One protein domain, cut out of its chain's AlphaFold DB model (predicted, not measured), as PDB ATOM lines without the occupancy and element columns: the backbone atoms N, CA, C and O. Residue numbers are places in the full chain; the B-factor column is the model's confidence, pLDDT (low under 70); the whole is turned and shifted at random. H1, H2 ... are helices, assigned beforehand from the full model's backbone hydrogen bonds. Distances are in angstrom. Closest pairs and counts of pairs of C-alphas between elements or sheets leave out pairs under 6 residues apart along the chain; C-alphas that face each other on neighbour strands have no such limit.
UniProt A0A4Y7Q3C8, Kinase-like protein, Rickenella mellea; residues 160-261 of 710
ATOM      1  N   THR A 160      -5.168  43.836 -43.681       41.41
ATOM      2  CA  THR A 160      -4.755  44.308 -42.328       41.41
ATOM      3  C   THR A 160      -5.834  44.784 -41.350       41.41
ATOM      4  O   THR A 160      -5.501  45.068 -40.196       41.41
ATOM      5  N   VAL A 161      -7.112  44.851 -41.736       41.75
ATOM      6  CA  VAL A 161      -8.127  45.539 -40.909       41.75
ATOM      7  C   VAL A 161      -8.637  44.712 -39.722       41.75
ATOM      8  O   VAL A 161      -8.993  45.294 -38.706       41.75
ATOM      9  N   GLU A 162      -8.628  43.377 -39.768       47.53
ATOM     10  CA  GLU A 162      -9.232  42.535 -38.713       47.53
ATOM     11  C   GLU A 162      -8.571  42.720 -37.330       47.53
ATOM     12  O   GLU A 162      -9.255  42.825 -36.312       47.53
ATOM     13  N   MET A 163      -7.242  42.889 -37.294       50.44
ATOM     14  CA  MET A 163      -6.514  43.241 -36.067       50.44
ATOM     15  C   MET A 163      -6.980  44.586 -35.495       50.44
ATOM     16  O   MET A 163      -7.176  44.728 -34.291       50.44
ATOM     17  N   ALA A 164      -7.179  45.573 -36.372       44.50
ATOM     18  CA  ALA A 164      -7.690  46.882 -35.998       44.50
ATOM     19  C   ALA A 164      -9.183  46.829 -35.628       44.50
ATOM     20  O   ALA A 164      -9.597  47.606 -34.780       44.50
ATOM     21  N   ALA A 165      -9.971  45.902 -36.181       47.75
ATOM     22  CA  ALA A 165     -11.396  45.723 -35.894       47.75
ATOM     23  C   ALA A 165     -11.649  45.144 -34.489       47.75
ATOM     24  O   ALA A 165     -12.492  45.656 -33.750       47.75
ATOM     25  N   LEU A 166     -10.841  44.157 -34.072       51.50
ATOM     26  CA  LEU A 166     -10.777  43.688 -32.677       51.50
ATOM     27  C   LEU A 166     -10.499  44.847 -31.698       51.50
ATOM     28  O   LEU A 166     -10.952  44.836 -30.554       51.50
ATOM     29  N   LEU A 167      -9.770  45.866 -32.162       52.69
ATOM     30  CA  LEU A 167      -9.313  47.012 -31.382       52.69
ATOM     31  C   LEU A 167     -10.199  48.269 -31.511       52.69
ATOM     32  O   LEU A 167     -10.205  49.082 -30.589       52.69
ATOM     33  N   THR A 168     -10.953  48.493 -32.593       49.06
ATOM     34  CA  THR A 168     -11.789  49.702 -32.769       49.06
ATOM     35  C   THR A 168     -13.003  49.680 -31.855       49.06
ATOM     36  O   THR A 168     -13.267  50.688 -31.201       49.06
ATOM     37  N   ASN A 169     -13.653  48.522 -31.710       48.06
ATOM     38  CA  ASN A 169     -14.716  48.316 -30.720       48.06
ATOM     39  C   ASN A 169     -14.208  48.493 -29.274       48.06
ATOM     40  O   ASN A 169     -14.976  48.863 -28.384       48.06
ATOM     41  N   TYR A 170     -12.903  48.312 -29.034       54.47
ATOM     42  CA  TYR A 170     -12.282  48.576 -27.739       54.47
ATOM     43  C   TYR A 170     -11.967  50.072 -27.554       54.47
ATOM     44  O   TYR A 170     -10.845  50.554 -27.743       54.47
ATOM     45  N   THR A 171     -12.984  50.839 -27.156       56.78
ATOM     46  CA  THR A 171     -12.892  52.297 -26.930       56.78
ATOM     47  C   THR A 171     -11.967  52.705 -25.775       56.78
ATOM     48  O   THR A 171     -11.681  53.886 -25.625       56.78
ATOM     49  N   LYS A 172     -11.490  51.751 -24.961       58.91
ATOM     50  CA  LYS A 172     -10.575  51.992 -23.831       58.91
ATOM     51  C   LYS A 172      -9.112  52.235 -24.224       58.91
ATOM     52  O   LYS A 172      -8.359  52.699 -23.377       58.91
ATOM     53  N   PHE A 173      -8.686  51.878 -25.437       65.88
ATOM     54  CA  PHE A 173      -7.287  52.043 -25.860       65.88
ATOM     55  C   PHE A 173      -7.101  53.273 -26.750       65.88
ATOM     56  O   PHE A 173      -7.937  53.560 -27.611       65.88
ATOM     57  N   ASP A 174      -5.958  53.934 -26.588       68.31
ATOM     58  CA  ASP A 174      -5.472  54.979 -27.486       68.31
ATOM     59  C   ASP A 174      -4.961  54.413 -28.828       68.31
ATOM     60  O   ASP A 174      -4.799  53.203 -29.017       68.31
ATOM     61  N   ALA A 175      -4.713  55.299 -29.797       68.12
ATOM     62  CA  ALA A 175      -4.212  54.906 -31.115       68.12
ATOM     63  C   ALA A 175      -2.816  54.252 -31.049       68.12
ATOM     64  O   ALA A 175      -2.530  53.344 -31.831       68.12
ATOM     65  N   TYR A 176      -1.975  54.671 -30.097       71.44
ATOM     66  CA  TYR A 176      -0.623  54.146 -29.906       71.44
ATOM     67  C   TYR A 176      -0.641  52.673 -29.482       71.44
ATOM     68  O   TYR A 176      -0.041  51.832 -30.146       71.44
ATOM     69  N   THR A 177      -1.407  52.331 -28.445       68.31
ATOM     70  CA  THR A 177      -1.583  50.958 -27.952       68.31
ATOM     71  C   THR A 177      -2.188  50.062 -29.028       68.31
ATOM     72  O   THR A 177      -1.770  48.914 -29.173       68.31
ATOM     73  N   LYS A 178      -3.135  50.575 -29.826       68.94
ATOM     74  CA  LYS A 178      -3.709  49.817 -30.948       68.94
ATOM     75  C   LYS A 178      -2.655  49.517 -32.017       68.94
ATOM     76  O   LYS A 178      -2.519  48.366 -32.424       68.94
ATOM     77  N   MET A 179      -1.874  50.521 -32.417       71.94
ATOM     78  CA  MET A 179      -0.772  50.356 -33.368       71.94
ATOM     79  C   MET A 179       0.303  49.394 -32.841       71.94
ATOM     80  O   MET A 179       0.752  48.523 -33.582       71.94
ATOM     81  N   GLU A 180       0.665  49.486 -31.561       74.81
ATOM     82  CA  GLU A 180       1.614  48.584 -30.903       74.81
ATOM     83  C   GLU A 180       1.144  47.120 -30.960       74.81
ATOM     84  O   GLU A 180       1.895  46.248 -31.396       74.81
ATOM     85  N   CYS A 181      -0.117  46.845 -30.606       73.56
ATOM     86  CA  CYS A 181      -0.686  45.495 -30.663       73.56
ATOM     87  C   CYS A 181      -0.678  44.918 -32.092       73.56
ATOM     88  O   CYS A 181      -0.353  43.746 -32.282       73.56
ATOM     89  N   VAL A 182      -0.989  45.745 -33.100       72.94
ATOM     90  CA  VAL A 182      -0.930  45.364 -34.523       72.94
ATOM     91  C   VAL A 182       0.509  45.080 -34.966       72.94
ATOM     92  O   VAL A 182       0.748  44.098 -35.664       72.94
ATOM     93  N   MET A 183       1.486  45.892 -34.554       75.44
ATOM     94  CA  MET A 183       2.897  45.685 -34.908       75.44
ATOM     95  C   MET A 183       3.469  44.398 -34.297       75.44
ATOM     96  O   MET A 183       4.171  43.663 -34.991       75.44
ATOM     97  N   LEU A 184       3.114  44.072 -33.048       78.31
ATOM     98  CA  LEU A 184       3.484  42.801 -32.406       78.31
ATOM     99  C   LEU A 184       2.846  41.587 -33.097       78.31
ATOM    100  O   LEU A 184       3.495  40.561 -33.274       78.31
ATOM    101  N   ALA A 185       1.590  41.693 -33.527       79.62
ATOM    102  CA  ALA A 185       0.930  40.607 -34.247       79.62
ATOM    103  C   ALA A 185       1.435  40.437 -35.693       79.62
ATOM    104  O   ALA A 185       1.401  39.328 -36.222       79.62
ATOM    105  N   ARG A 186       1.951  41.503 -36.322       79.88
ATOM    106  CA  ARG A 186       2.596  41.453 -37.648       79.88
ATOM    107  C   ARG A 186       4.004  40.847 -37.634       79.88
ATOM    108  O   ARG A 186       4.442  40.372 -38.681       79.88
ATOM    109  N   SER A 187       4.723  40.855 -36.506       82.25
ATOM    110  CA  SER A 187       6.025  40.166 -36.420       82.25
ATOM    111  C   SER A 187       5.867  38.643 -36.320       82.25
ATOM    112  O   SER A 187       6.713  37.907 -36.833       82.25
ATOM    113  N   ALA A 188       4.755  38.164 -35.750       86.12
ATOM    114  CA  ALA A 188       4.414  36.748 -35.719       86.12
ATOM    115  C   ALA A 188       4.097  36.194 -37.121       86.12
ATOM    116  O   ALA A 188       3.354  36.802 -37.891       86.12
ATOM    117  N   LYS A 189       4.630  35.011 -37.460       87.69
ATOM    118  CA  LYS A 189       4.404  34.367 -38.778       87.69
ATOM    119  C   LYS A 189       3.162  33.473 -38.832       87.69
ATOM    120  O   LYS A 189       2.693  33.139 -39.916       87.69
ATOM    121  N   ILE A 190       2.642  33.087 -37.669       89.94
ATOM    122  CA  ILE A 190       1.457  32.246 -37.450       89.94
ATOM    123  C   ILE A 190       0.764  32.695 -36.154       89.94
ATOM    124  O   ILE A 190       1.376  33.405 -35.356       89.94
ATOM    125  N   TYR A 191      -0.487  32.275 -35.932       88.25
ATOM    126  CA  TYR A 191      -1.287  32.656 -34.753       88.25
ATOM    127  C   TYR A 191      -1.441  34.182 -34.562       88.25
ATOM    128  O   TYR A 191      -1.444  34.695 -33.442       88.25
ATOM    129  N   GLN A 192      -1.532  34.928 -35.666       86.19
ATOM    130  CA  GLN A 192      -1.510  36.391 -35.657       86.19
ATOM    131  C   GLN A 192      -2.732  37.003 -34.950       86.19
ATOM    132  O   GLN A 192      -2.580  37.963 -34.191       86.19
ATOM    133  N   ARG A 193      -3.938  36.452 -35.143       81.88
ATOM    134  CA  ARG A 193      -5.160  36.936 -34.471       81.88
ATOM    135  C   ARG A 193      -5.146  36.587 -32.989       81.88
ATOM    136  O   ARG A 193      -5.520  37.417 -32.164       81.88
ATOM    137  N   LEU A 194      -4.652  35.398 -32.644       81.31
ATOM    138  CA  LEU A 194      -4.437  34.980 -31.260       81.31
ATOM    139  C   LEU A 194      -3.441  35.901 -30.531       81.31
ATOM    140  O   LEU A 194      -3.692  36.265 -29.382       81.31
ATOM    141  N   VAL A 195      -2.361  36.348 -31.188       84.69
ATOM    142  CA  VAL A 195      -1.447  37.359 -30.619       84.69
ATOM    143  C   VAL A 195      -2.180  38.676 -30.348       84.69
ATOM    144  O   VAL A 195      -2.051  39.202 -29.244       84.69
ATOM    145  N   VAL A 196      -3.003  39.186 -31.280       78.62
ATOM    146  CA  VAL A 196      -3.826  40.387 -31.016       78.62
ATOM    147  C   VAL A 196      -4.751  40.165 -29.827       78.62
ATOM    148  O   VAL A 196      -4.772  41.000 -28.928       78.62
ATOM    149  N   TYR A 197      -5.480  39.047 -29.786       76.81
ATOM    150  CA  TYR A 197      -6.401  38.727 -28.695       76.81
ATOM    151  C   TYR A 197      -5.698  38.779 -27.330       76.81
ATOM    152  O   TYR A 197      -6.166  39.469 -26.426       76.81
ATOM    153  N   ILE A 198      -4.536  38.129 -27.201       77.31
ATOM    154  CA  ILE A 198      -3.739  38.131 -25.965       77.31
ATOM    155  C   ILE A 198      -3.231  39.543 -25.638       77.31
ATOM    156  O   ILE A 198      -3.315  39.958 -24.483       77.31
ATOM    157  N   CYS A 199      -2.778  40.313 -26.634       76.81
ATOM    158  CA  CYS A 199      -2.404  41.718 -26.453       76.81
ATOM    159  C   CYS A 199      -3.565  42.566 -25.899       76.81
ATOM    160  O   CYS A 199      -3.340  43.358 -24.980       76.81
ATOM    161  N   VAL A 200      -4.803  42.388 -26.393       73.06
ATOM    162  CA  VAL A 200      -5.967  43.116 -25.851       73.06
ATOM    163  C   VAL A 200      -6.265  42.676 -24.424       73.06
ATOM    164  O   VAL A 200      -6.413  43.541 -23.564       73.06
ATOM    165  N   GLN A 201      -6.283  41.369 -24.134       71.88
ATOM    166  CA  GLN A 201      -6.506  40.881 -22.767       71.88
ATOM    167  C   GLN A 201      -5.438  41.421 -21.797       71.88
ATOM    168  O   GLN A 201      -5.785  41.949 -20.749       71.88
ATOM    169  N   MET A 202      -4.150  41.407 -22.156       74.75
ATOM    170  CA  MET A 202      -3.077  41.921 -21.288       74.75
ATOM    171  C   MET A 202      -3.146  43.433 -21.031       74.75
ATOM    172  O   MET A 202      -2.803  43.878 -19.939       74.75
ATOM    173  N   LYS A 203      -3.587  44.232 -22.010       70.19
ATOM    174  CA  LYS A 203      -3.729  45.696 -21.874       70.19
ATOM    175  C   LYS A 203      -5.086  46.122 -21.282       70.19
ATOM    176  O   LYS A 203      -5.229  47.263 -20.853       70.19
ATOM    177  N   ALA A 204      -6.093  45.245 -21.266       65.38
ATOM    178  CA  ALA A 204      -7.455  45.558 -20.818       65.38
ATOM    179  C   ALA A 204      -7.614  45.678 -19.291       65.38
ATOM    180  O   ALA A 204      -8.557  46.336 -18.839       65.38
ATOM    181  N   PHE A 205      -6.719  45.055 -18.520       63.62
ATOM    182  CA  PHE A 205      -6.770  44.985 -17.059       63.62
ATOM    183  C   PHE A 205      -5.572  45.739 -16.451       63.62
ATOM    184  O   PHE A 205      -4.424  45.348 -16.678       63.62
ATOM    185  N   PRO A 206      -5.795  46.815 -15.671       49.06
ATOM    186  CA  PRO A 206      -4.719  47.497 -14.956       49.06
ATOM    187  C   PRO A 206      -4.033  46.560 -13.954       49.06
ATOM    188  O   PRO A 206      -4.704  45.876 -13.186       49.06
ATOM    189  N   GLY A 207      -2.697  46.549 -13.959       55.22
ATOM    190  CA  GLY A 207      -1.866  45.730 -13.065       55.22
ATOM    191  C   GLY A 207      -0.941  44.731 -13.770       55.22
ATOM    192  O   GLY A 207       0.007  44.263 -13.152       55.22
ATOM    193  N   VAL A 208      -1.145  44.439 -15.063       54.72
ATOM    194  CA  VAL A 208      -0.426  43.351 -15.770       54.72
ATOM    195  C   VAL A 208       0.631  43.831 -16.789       54.72
ATOM    196  O   VAL A 208       1.002  43.098 -17.708       54.72
ATOM    197  N   HIS A 209       1.153  45.055 -16.635       53.94
ATOM    198  CA  HIS A 209       2.092  45.679 -17.590       53.94
ATOM    199  C   HIS A 209       3.354  44.841 -17.876       53.94
ATOM    200  O   HIS A 209       3.794  44.775 -19.026       53.94
ATOM    201  N   GLU A 210       3.902  44.152 -16.870       57.69
ATOM    202  CA  GLU A 210       5.061  43.261 -17.039       57.69
ATOM    203  C   GLU A 210       4.777  42.100 -18.004       57.69
ATOM    204  O   GLU A 210       5.641  41.727 -18.795       57.69
ATOM    205  N   SER A 211       3.550  41.563 -18.025       67.31
ATOM    206  CA  SER A 211       3.200  40.464 -18.939       67.31
ATOM    207  C   SER A 211       3.149  40.904 -20.401       67.31
ATOM    208  O   SER A 211       3.495  40.112 -21.280       67.31
ATOM    209  N   PHE A 212       2.785  42.161 -20.678       74.75
ATOM    210  CA  PHE A 212       2.818  42.700 -22.039       74.75
ATOM    211  C   PHE A 212       4.259  42.906 -22.531       74.75
ATOM    212  O   PHE A 212       4.579  42.542 -23.664       74.75
ATOM    213  N   ASN A 213       5.157  43.405 -21.671       78.62
ATOM    214  CA  ASN A 213       6.590  43.463 -21.982       78.62
ATOM    215  C   ASN A 213       7.165  42.054 -22.202       78.62
ATOM    216  O   ASN A 213       7.771  41.805 -23.242       78.62
ATOM    217  N   SER A 214       6.834  41.099 -21.328       83.56
ATOM    218  CA  SER A 214       7.208  39.693 -21.491       83.56
ATOM    219  C   SER A 214       6.676  39.078 -22.795       83.56
ATOM    220  O   SER A 214       7.327  38.216 -23.388       83.56
ATOM    221  N   LEU A 215       5.485  39.463 -23.271       84.25
ATOM    222  CA  LEU A 215       4.977  39.048 -24.585       84.25
ATOM    223  C   LEU A 215       5.806  39.656 -25.726       84.25
ATOM    224  O   LEU A 215       6.184  38.912 -26.631       84.25
ATOM    225  N   ARG A 216       6.155  40.951 -25.659       85.69
ATOM    226  CA  ARG A 216       7.063  41.600 -26.625       85.69
ATOM    227  C   ARG A 216       8.410  40.876 -26.688       85.69
ATOM    228  O   ARG A 216       8.808  40.462 -27.767       85.69
ATOM    229  N   GLU A 217       9.059  40.658 -25.547       87.44
ATOM    230  CA  GLU A 217      10.344  39.946 -25.432       87.44
ATOM    231  C   GLU A 217      10.286  38.540 -26.043       87.44
ATOM    232  O   GLU A 217      11.192  38.129 -26.764       87.44
ATOM    233  N   THR A 218       9.189  37.813 -25.809       89.56
ATOM    234  CA  THR A 218       8.983  36.472 -26.375       89.56
ATOM    235  C   THR A 218       8.848  36.508 -27.899       89.56
ATOM    236  O   THR A 218       9.460  35.692 -28.580       89.56
ATOM    237  N   LEU A 219       8.084  37.461 -28.443       88.19
ATOM    238  CA  LEU A 219       7.938  37.637 -29.892       88.19
ATOM    239  C   LEU A 219       9.254  38.100 -30.540       88.19
ATOM    240  O   LEU A 219       9.599  37.619 -31.616       88.19
ATOM    241  N   SER A 220      10.022  38.967 -29.873       87.50
ATOM    242  CA  SER A 220      11.376  39.352 -30.291       87.50
ATOM    243  C   SER A 220      12.336  38.157 -30.307       87.50
ATOM    244  O   SER A 220      13.064  37.986 -31.278       87.50
ATOM    245  N   GLY A 221      12.278  37.268 -29.309       87.38
ATOM    246  CA  GLY A 221      13.058  36.021 -29.281       87.38
ATOM    247  C   GLY A 221      12.701  35.004 -30.380       87.38
ATOM    248  O   GLY A 221      13.437  34.038 -30.584       87.38
ATOM    249  N   TRP A 222      11.594  35.211 -31.101       91.25
ATOM    250  CA  TRP A 222      11.189  34.426 -32.275       91.25
ATOM    251  C   TRP A 222      11.363  35.191 -33.603       91.25
ATOM    252  O   TRP A 222      11.086  34.634 -34.667       91.25
ATOM    253  N   ALA A 223      11.828  36.447 -33.579       85.38
ATOM    254  CA  ALA A 223      12.009  37.261 -34.785       85.38
ATOM    255  C   ALA A 223      13.098  36.701 -35.721       85.38
ATOM    256  O   ALA A 223      12.954  36.781 -36.938       85.38
ATOM    257  N   GLU A 224      14.123  36.063 -35.149       88.25
ATOM    258  CA  GLU A 224      15.218  35.388 -35.863       88.25
ATOM    259  C   GLU A 224      14.793  34.095 -36.588       88.25
ATOM    260  O   GLU A 224      15.592  33.495 -37.305       88.25
ATOM    261  N   TRP A 225      13.566  33.601 -36.375       92.50
ATOM    262  CA  TRP A 225      13.121  32.331 -36.956       92.50
ATOM    263  C   TRP A 225      12.545  32.527 -38.365       92.50
ATOM    264  O   TRP A 225      11.663  33.365 -38.577       92.50
ATOM    265  N   ASP A 226      12.973  31.698 -39.325       91.31
ATOM    266  CA  ASP A 226      12.369  31.668 -40.664       91.31
ATOM    267  C   ASP A 226      10.944  31.070 -40.644       91.31
ATOM    268  O   ASP A 226      10.505  30.473 -39.655       91.31
ATOM    269  N   GLU A 227      10.172  31.238 -41.725       89.75
ATOM    270  CA  GLU A 227       8.777  30.759 -41.744       89.75
ATOM    271  C   GLU A 227       8.653  29.236 -41.556       89.75
ATOM    272  O   GLU A 227       7.659  28.767 -40.999       89.75
ATOM    273  N   LEU A 228       9.665  28.460 -41.957       93.94
ATOM    274  CA  LEU A 228       9.688  27.008 -41.776       93.94
ATOM    275  C   LEU A 228       9.953  26.643 -40.313       93.94
ATOM    276  O   LEU A 228       9.342  25.712 -39.792       93.94
ATOM    277  N   GLN A 229      10.819  27.395 -39.634       93.56
ATOM    278  CA  GLN A 229      11.078  27.257 -38.204       93.56
ATOM    279  C   GLN A 229       9.855  27.649 -37.365       93.56
ATOM    280  O   GLN A 229       9.525  26.920 -36.430       93.56
ATOM    281  N   TRP A 230       9.132  28.721 -37.719       93.25
ATOM    282  CA  TRP A 230       7.843  29.055 -37.088       93.25
ATOM    283  C   TRP A 230       6.803  27.940 -37.276       93.25
ATOM    284  O   TRP A 230       6.132  27.575 -36.313       93.25
ATOM    285  N   LEU A 231       6.687  27.363 -38.481       93.00
ATOM    286  CA  LEU A 231       5.768  26.250 -38.751       93.00
ATOM    287  C   LEU A 231       6.157  24.964 -38.007       93.00
ATOM    288  O   LEU A 231       5.292  24.327 -37.412       93.00
ATOM    289  N   ALA A 232       7.439  24.591 -37.973       92.00
ATOM    290  CA  ALA A 232       7.901  23.410 -37.237       92.00
ATOM    291  C   ALA A 232       7.691  23.582 -35.718       92.00
ATOM    292  O   ALA A 232       7.211  22.684 -35.024       92.00
ATOM    293  N   ARG A 233       7.966  24.786 -35.203       91.94
ATOM    294  CA  ARG A 233       7.830  25.154 -33.784       91.94
ATOM    295  C   ARG A 233       6.451  25.712 -33.425       91.94
ATOM    296  O   ARG A 233       6.300  26.292 -32.349       91.94
ATOM    297  N   HIS A 234       5.424  25.501 -34.259       90.19
ATOM    298  CA  HIS A 234       4.064  26.018 -34.026       90.19
ATOM    299  C   HIS A 234       3.517  25.650 -32.640       90.19
ATOM    300  O   HIS A 234       2.816  26.441 -32.014       90.19
ATOM    301  N   HIS A 235       3.889  24.473 -32.131       87.19
ATOM    302  CA  HIS A 235       3.481  23.984 -30.823       87.19
ATOM    303  C   HIS A 235       4.110  24.782 -29.667       87.19
ATOM    304  O   HIS A 235       3.448  24.990 -28.652       87.19
ATOM    305  N   VAL A 236       5.355  25.257 -29.826       89.88
ATOM    306  CA  VAL A 236       6.048  26.123 -28.860       89.88
ATOM    307  C   VAL A 236       5.352  27.475 -28.820       89.88
ATOM    308  O   VAL A 236       4.995  27.951 -27.745       89.88
ATOM    309  N   VAL A 237       5.097  28.053 -29.998       89.81
ATOM    310  CA  VAL A 237       4.374  29.321 -30.153       89.81
ATOM    311  C   VAL A 237       3.000  29.221 -29.485       89.81
ATOM    312  O   VAL A 237       2.694  29.998 -28.584       89.81
ATOM    313  N   ARG A 238       2.206  28.202 -29.845       85.44
ATOM    314  CA  ARG A 238       0.862  27.971 -29.299       85.44
ATOM    315  C   ARG A 238       0.871  27.777 -27.778       85.44
ATOM    316  O   ARG A 238       0.097  28.437 -27.091       85.44
ATOM    317  N   ARG A 239       1.753  26.921 -27.242       84.50
ATOM    318  CA  ARG A 239       1.861  26.659 -25.793       84.50
ATOM    319  C   ARG A 239       2.278  27.912 -25.020       84.50
ATOM    320  O   ARG A 239       1.647  28.242 -24.025       84.50
ATOM    321  N   THR A 240       3.283  28.645 -25.492       88.12
ATOM    322  CA  THR A 240       3.764  29.858 -24.812       88.12
ATOM    323  C   THR A 240       2.737  30.994 -24.858       88.12
ATOM    324  O   THR A 240       2.585  31.715 -23.872       88.12
ATOM    325  N   LEU A 241       1.991  31.142 -25.961       85.12
ATOM    326  CA  LEU A 241       0.863  32.077 -26.045       85.12
ATOM    327  C   LEU A 241      -0.270  31.687 -25.078       85.12
ATOM    328  O   LEU A 241      -0.793  32.551 -24.372       85.12
ATOM    329  N   TRP A 242      -0.600  30.397 -24.971       80.88
ATOM    330  CA  TRP A 242      -1.566  29.898 -23.988       80.88
ATOM    331  C   TRP A 242      -1.129  30.127 -22.542       80.88
ATOM    332  O   TRP A 242      -1.901  30.647 -21.745       80.88
ATOM    333  N   ASP A 243       0.109  29.783 -22.187       80.19
ATOM    334  CA  ASP A 243       0.591  29.920 -20.812       80.19
ATOM    335  C   ASP A 243       0.680  31.390 -20.386       80.19
ATOM    336  O   ASP A 243       0.440  31.709 -19.222       80.19
ATOM    337  N   LYS A 244       0.928  32.304 -21.334       79.25
ATOM    338  CA  LYS A 244       0.776  33.750 -21.134       79.25
ATOM    339  C   LYS A 244      -0.683  34.153 -20.890       79.25
ATOM    340  O   LYS A 244      -0.936  34.855 -19.918       79.25
ATOM    341  N   LEU A 245      -1.633  33.680 -21.703       74.44
ATOM    342  CA  LEU A 245      -3.071  33.940 -21.517       74.44
ATOM    343  C   LEU A 245      -3.624  33.342 -20.209       74.44
ATOM    344  O   LEU A 245      -4.516  33.910 -19.593       74.44
ATOM    345  N   ARG A 246      -3.090  32.203 -19.760       71.75
ATOM    346  CA  ARG A 246      -3.489  31.563 -18.501       71.75
ATOM    347  C   ARG A 246      -2.982  32.348 -17.287       71.75
ATOM    348  O   ARG A 246      -3.714  32.527 -16.318       71.75
ATOM    349  N   LYS A 247      -1.736  32.836 -17.348       69.00
ATOM    350  CA  LYS A 247      -1.073  33.574 -16.257       69.00
ATOM    351  C   LYS A 247      -1.663  34.960 -15.976       69.00
ATOM    352  O   LYS A 247      -1.447  35.461 -14.880       69.00
ATOM    353  N   THR A 248      -2.430  35.563 -16.891       61.91
ATOM    354  CA  THR A 248      -3.134  36.830 -16.603       61.91
ATOM    355  C   THR A 248      -4.281  36.668 -15.602       61.91
ATOM    356  O   THR A 248      -4.789  37.669 -15.110       61.91
ATOM    357  N   ASN A 249      -4.685  35.433 -15.271       51.28
ATOM    358  CA  ASN A 249      -5.721  35.116 -14.278       51.28
ATOM    359  C   ASN A 249      -7.125  35.689 -14.604       51.28
ATOM    360  O   ASN A 249      -8.016  35.721 -13.761       51.28
ATOM    361  N   THR A 250      -7.340  36.110 -15.854       51.75
ATOM    362  CA  THR A 250      -8.528  36.841 -16.343       51.75
ATOM    363  C   THR A 250      -9.749  35.959 -16.631       51.75
ATOM    364  O   THR A 250     -10.779  36.460 -17.077       51.75
ATOM    365  N   VAL A 251      -9.660  34.645 -16.400       45.78
ATOM    366  CA  VAL A 251     -10.695  33.663 -16.782       45.78
ATOM    367  C   VAL A 251     -11.991  33.838 -15.983       45.78
ATOM    368  O   VAL A 251     -13.074  33.683 -16.535       45.78
ATOM    369  N   SER A 252     -11.896  34.212 -14.706       42.88
ATOM    370  CA  SER A 252     -13.053  34.449 -13.832       42.88
ATOM    371  C   SER A 252     -13.680  35.842 -13.986       42.88
ATOM    372  O   SER A 252     -14.707  36.113 -13.368       42.88
ATOM    373  N   THR A 253     -13.076  36.744 -14.771       44.06
ATOM    374  CA  THR A 253     -13.447  38.173 -14.819       44.06
ATOM    375  C   THR A 253     -13.379  38.786 -16.227       44.06
ATOM    376  O   THR A 253     -13.019  39.950 -16.378       44.06
ATOM    377  N   ILE A 254     -13.755  38.045 -17.280       46.06
ATOM    378  CA  ILE A 254     -13.761  38.547 -18.672       46.06
ATOM    379  C   ILE A 254     -14.776  39.709 -18.836       46.06
ATOM    380  O   ILE A 254     -15.986  39.479 -18.750       46.06
ATOM    381  N   PRO A 255     -14.352  40.956 -19.137       41.19
ATOM    382  CA  PRO A 255     -15.239  42.115 -19.149       41.19
ATOM    383  C   PRO A 255     -15.938  42.307 -20.505       41.19
ATOM    384  O   PRO A 255     -15.699  43.306 -21.181       41.19
ATOM    385  N   LEU A 256     -16.818  41.367 -20.879       42.38
ATOM    386  CA  LEU A 256     -18.110  41.583 -21.576       42.38
ATOM    387  C   LEU A 256     -18.204  42.566 -22.782       42.38
ATOM    388  O   LEU A 256     -19.302  43.003 -23.122       42.38
ATOM    389  N   LYS A 257     -17.099  42.952 -23.438       46.31
ATOM    390  CA  LYS A 257     -17.074  44.025 -24.464       46.31
ATOM    391  C   LYS A 257     -16.236  43.742 -25.715       46.31
ATOM    392  O   LYS A 257     -16.075  44.631 -26.547       46.31
ATOM    393  N   MET A 258     -15.726  42.525 -25.878       49.56
ATOM    394  CA  MET A 258     -15.088  42.079 -27.119       49.56
ATOM    395  C   MET A 258     -16.012  41.073 -27.805       49.56
ATOM    396  O   MET A 258     -16.085  39.925 -27.386       49.56
ATOM    397  N   ALA A 259     -16.732  41.510 -28.841       49.34
ATOM    398  CA  ALA A 259     -17.636  40.672 -29.635       49.34
ATOM    399  C   ALA A 259     -16.854  39.762 -30.607       49.34
ATOM    400  O   ALA A 259     -17.052  39.799 -31.818       49.34
ATOM    401  N   CYS A 260     -15.878  39.017 -30.084       54.66
ATOM    402  CA  CYS A 260     -15.009  38.146 -30.863       54.66
ATOM    403  C   CYS A 260     -14.914  36.764 -30.211       54.66
ATOM    404  O   CYS A 260     -14.295  36.568 -29.161       54.66
ATOM    405  N   ASN A 261     -15.533  35.797 -30.876       65.56
ATOM    406  CA  ASN A 261     -15.504  34.399 -30.497       65.56
ATOM    407  C   ASN A 261     -14.073  33.837 -30.608       65.56
ATOM    408  O   ASN A 261     -13.423  33.937 -31.652       65.56
TER     409      ASN A 261
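AT A GLANCE: This is residues 160 to 261 of the 710 residues of the protein "Kinase-like protein" of Rickenella mellea (UniProt A0A4Y7Q3C8). Four helices, H2, H3, H4 and H6, form an up-and-down bundle, with H3 at its core and H2, H4 and H6 around it. H1 packs on H2 and H3 at the bundle's outside, short H5 makes a corner between H4 and H6 at one end, and residues 248 to 261 trail away at the opposite end. The printed part has 102 residues with six named helices, H1 to H6 in chain order, and no named strand; the class is all helix. The whole is compact, with a radius of gyration of the C-alphas of 13.3 A and spans of 37 by 28 by 24 A.

HOW THE PARTS SIT: The longest helix, H6, residues 234 to 247, touches H3, residues 192 to 204, with residues 241 to 245 alone; the closest C-alphas, of Ile 198 and Leu 245, are 6.1 A apart. They run the same way at a shallow tilt of 15 degrees. H3 is the hub, touching four helices. With H4, residues 209 to 220, it forms a hairpin at a shallow tilt of 21 degrees, closest at the C-alphas of Met 202 and Phe 212, 6.0 A apart. H2, residues 175 to 187, forms a hairpin with H3 at a shallow tilt of 35.0 degrees, only just short of steep; the C-alphas of Ala 185 and Gln 192 are closest, at 5.1 A. H2 and H4 only just touch, with 3 pairs of C-alphas within 8 A, closest at Leu 184 and Arg 216, 6.9 A. H1, residues 161 to 168, touches H3 at a shallow tilt of 12 degrees, the same way; the C-alphas of Met 163 and Val 196 are closest, 6.4 A apart. H5, residues 227 to 232, touches no helix; it is about perpendicular to H6, at 78 degrees. Every O i to N i+4 pair is within hydrogen-bond range in H2, H3, H4, H5 and H6, and 3 of 4 are in H1.

IN THESE COORDINATES: H6 measures 20.0 A from first to last C-alpha, H2 18.7 A, H3 18.4 A and H4 17.0 A. H1 begins at C-alpha 161, (-8.127, 45.539, -40.909), and H6 ends at C-alpha 247, (-1.073, 33.574, -16.257).

THE WHOLE: The C-alphas of Leu 228 and Leu 256, the two farthest apart, are 37.3 A from each other. The printed part has no cut and no long link. Mean pLDDT of the printed part is 71.5; residues 160 to 175, 177 to 178, 204 to 211 and 247 to 261 are under 70.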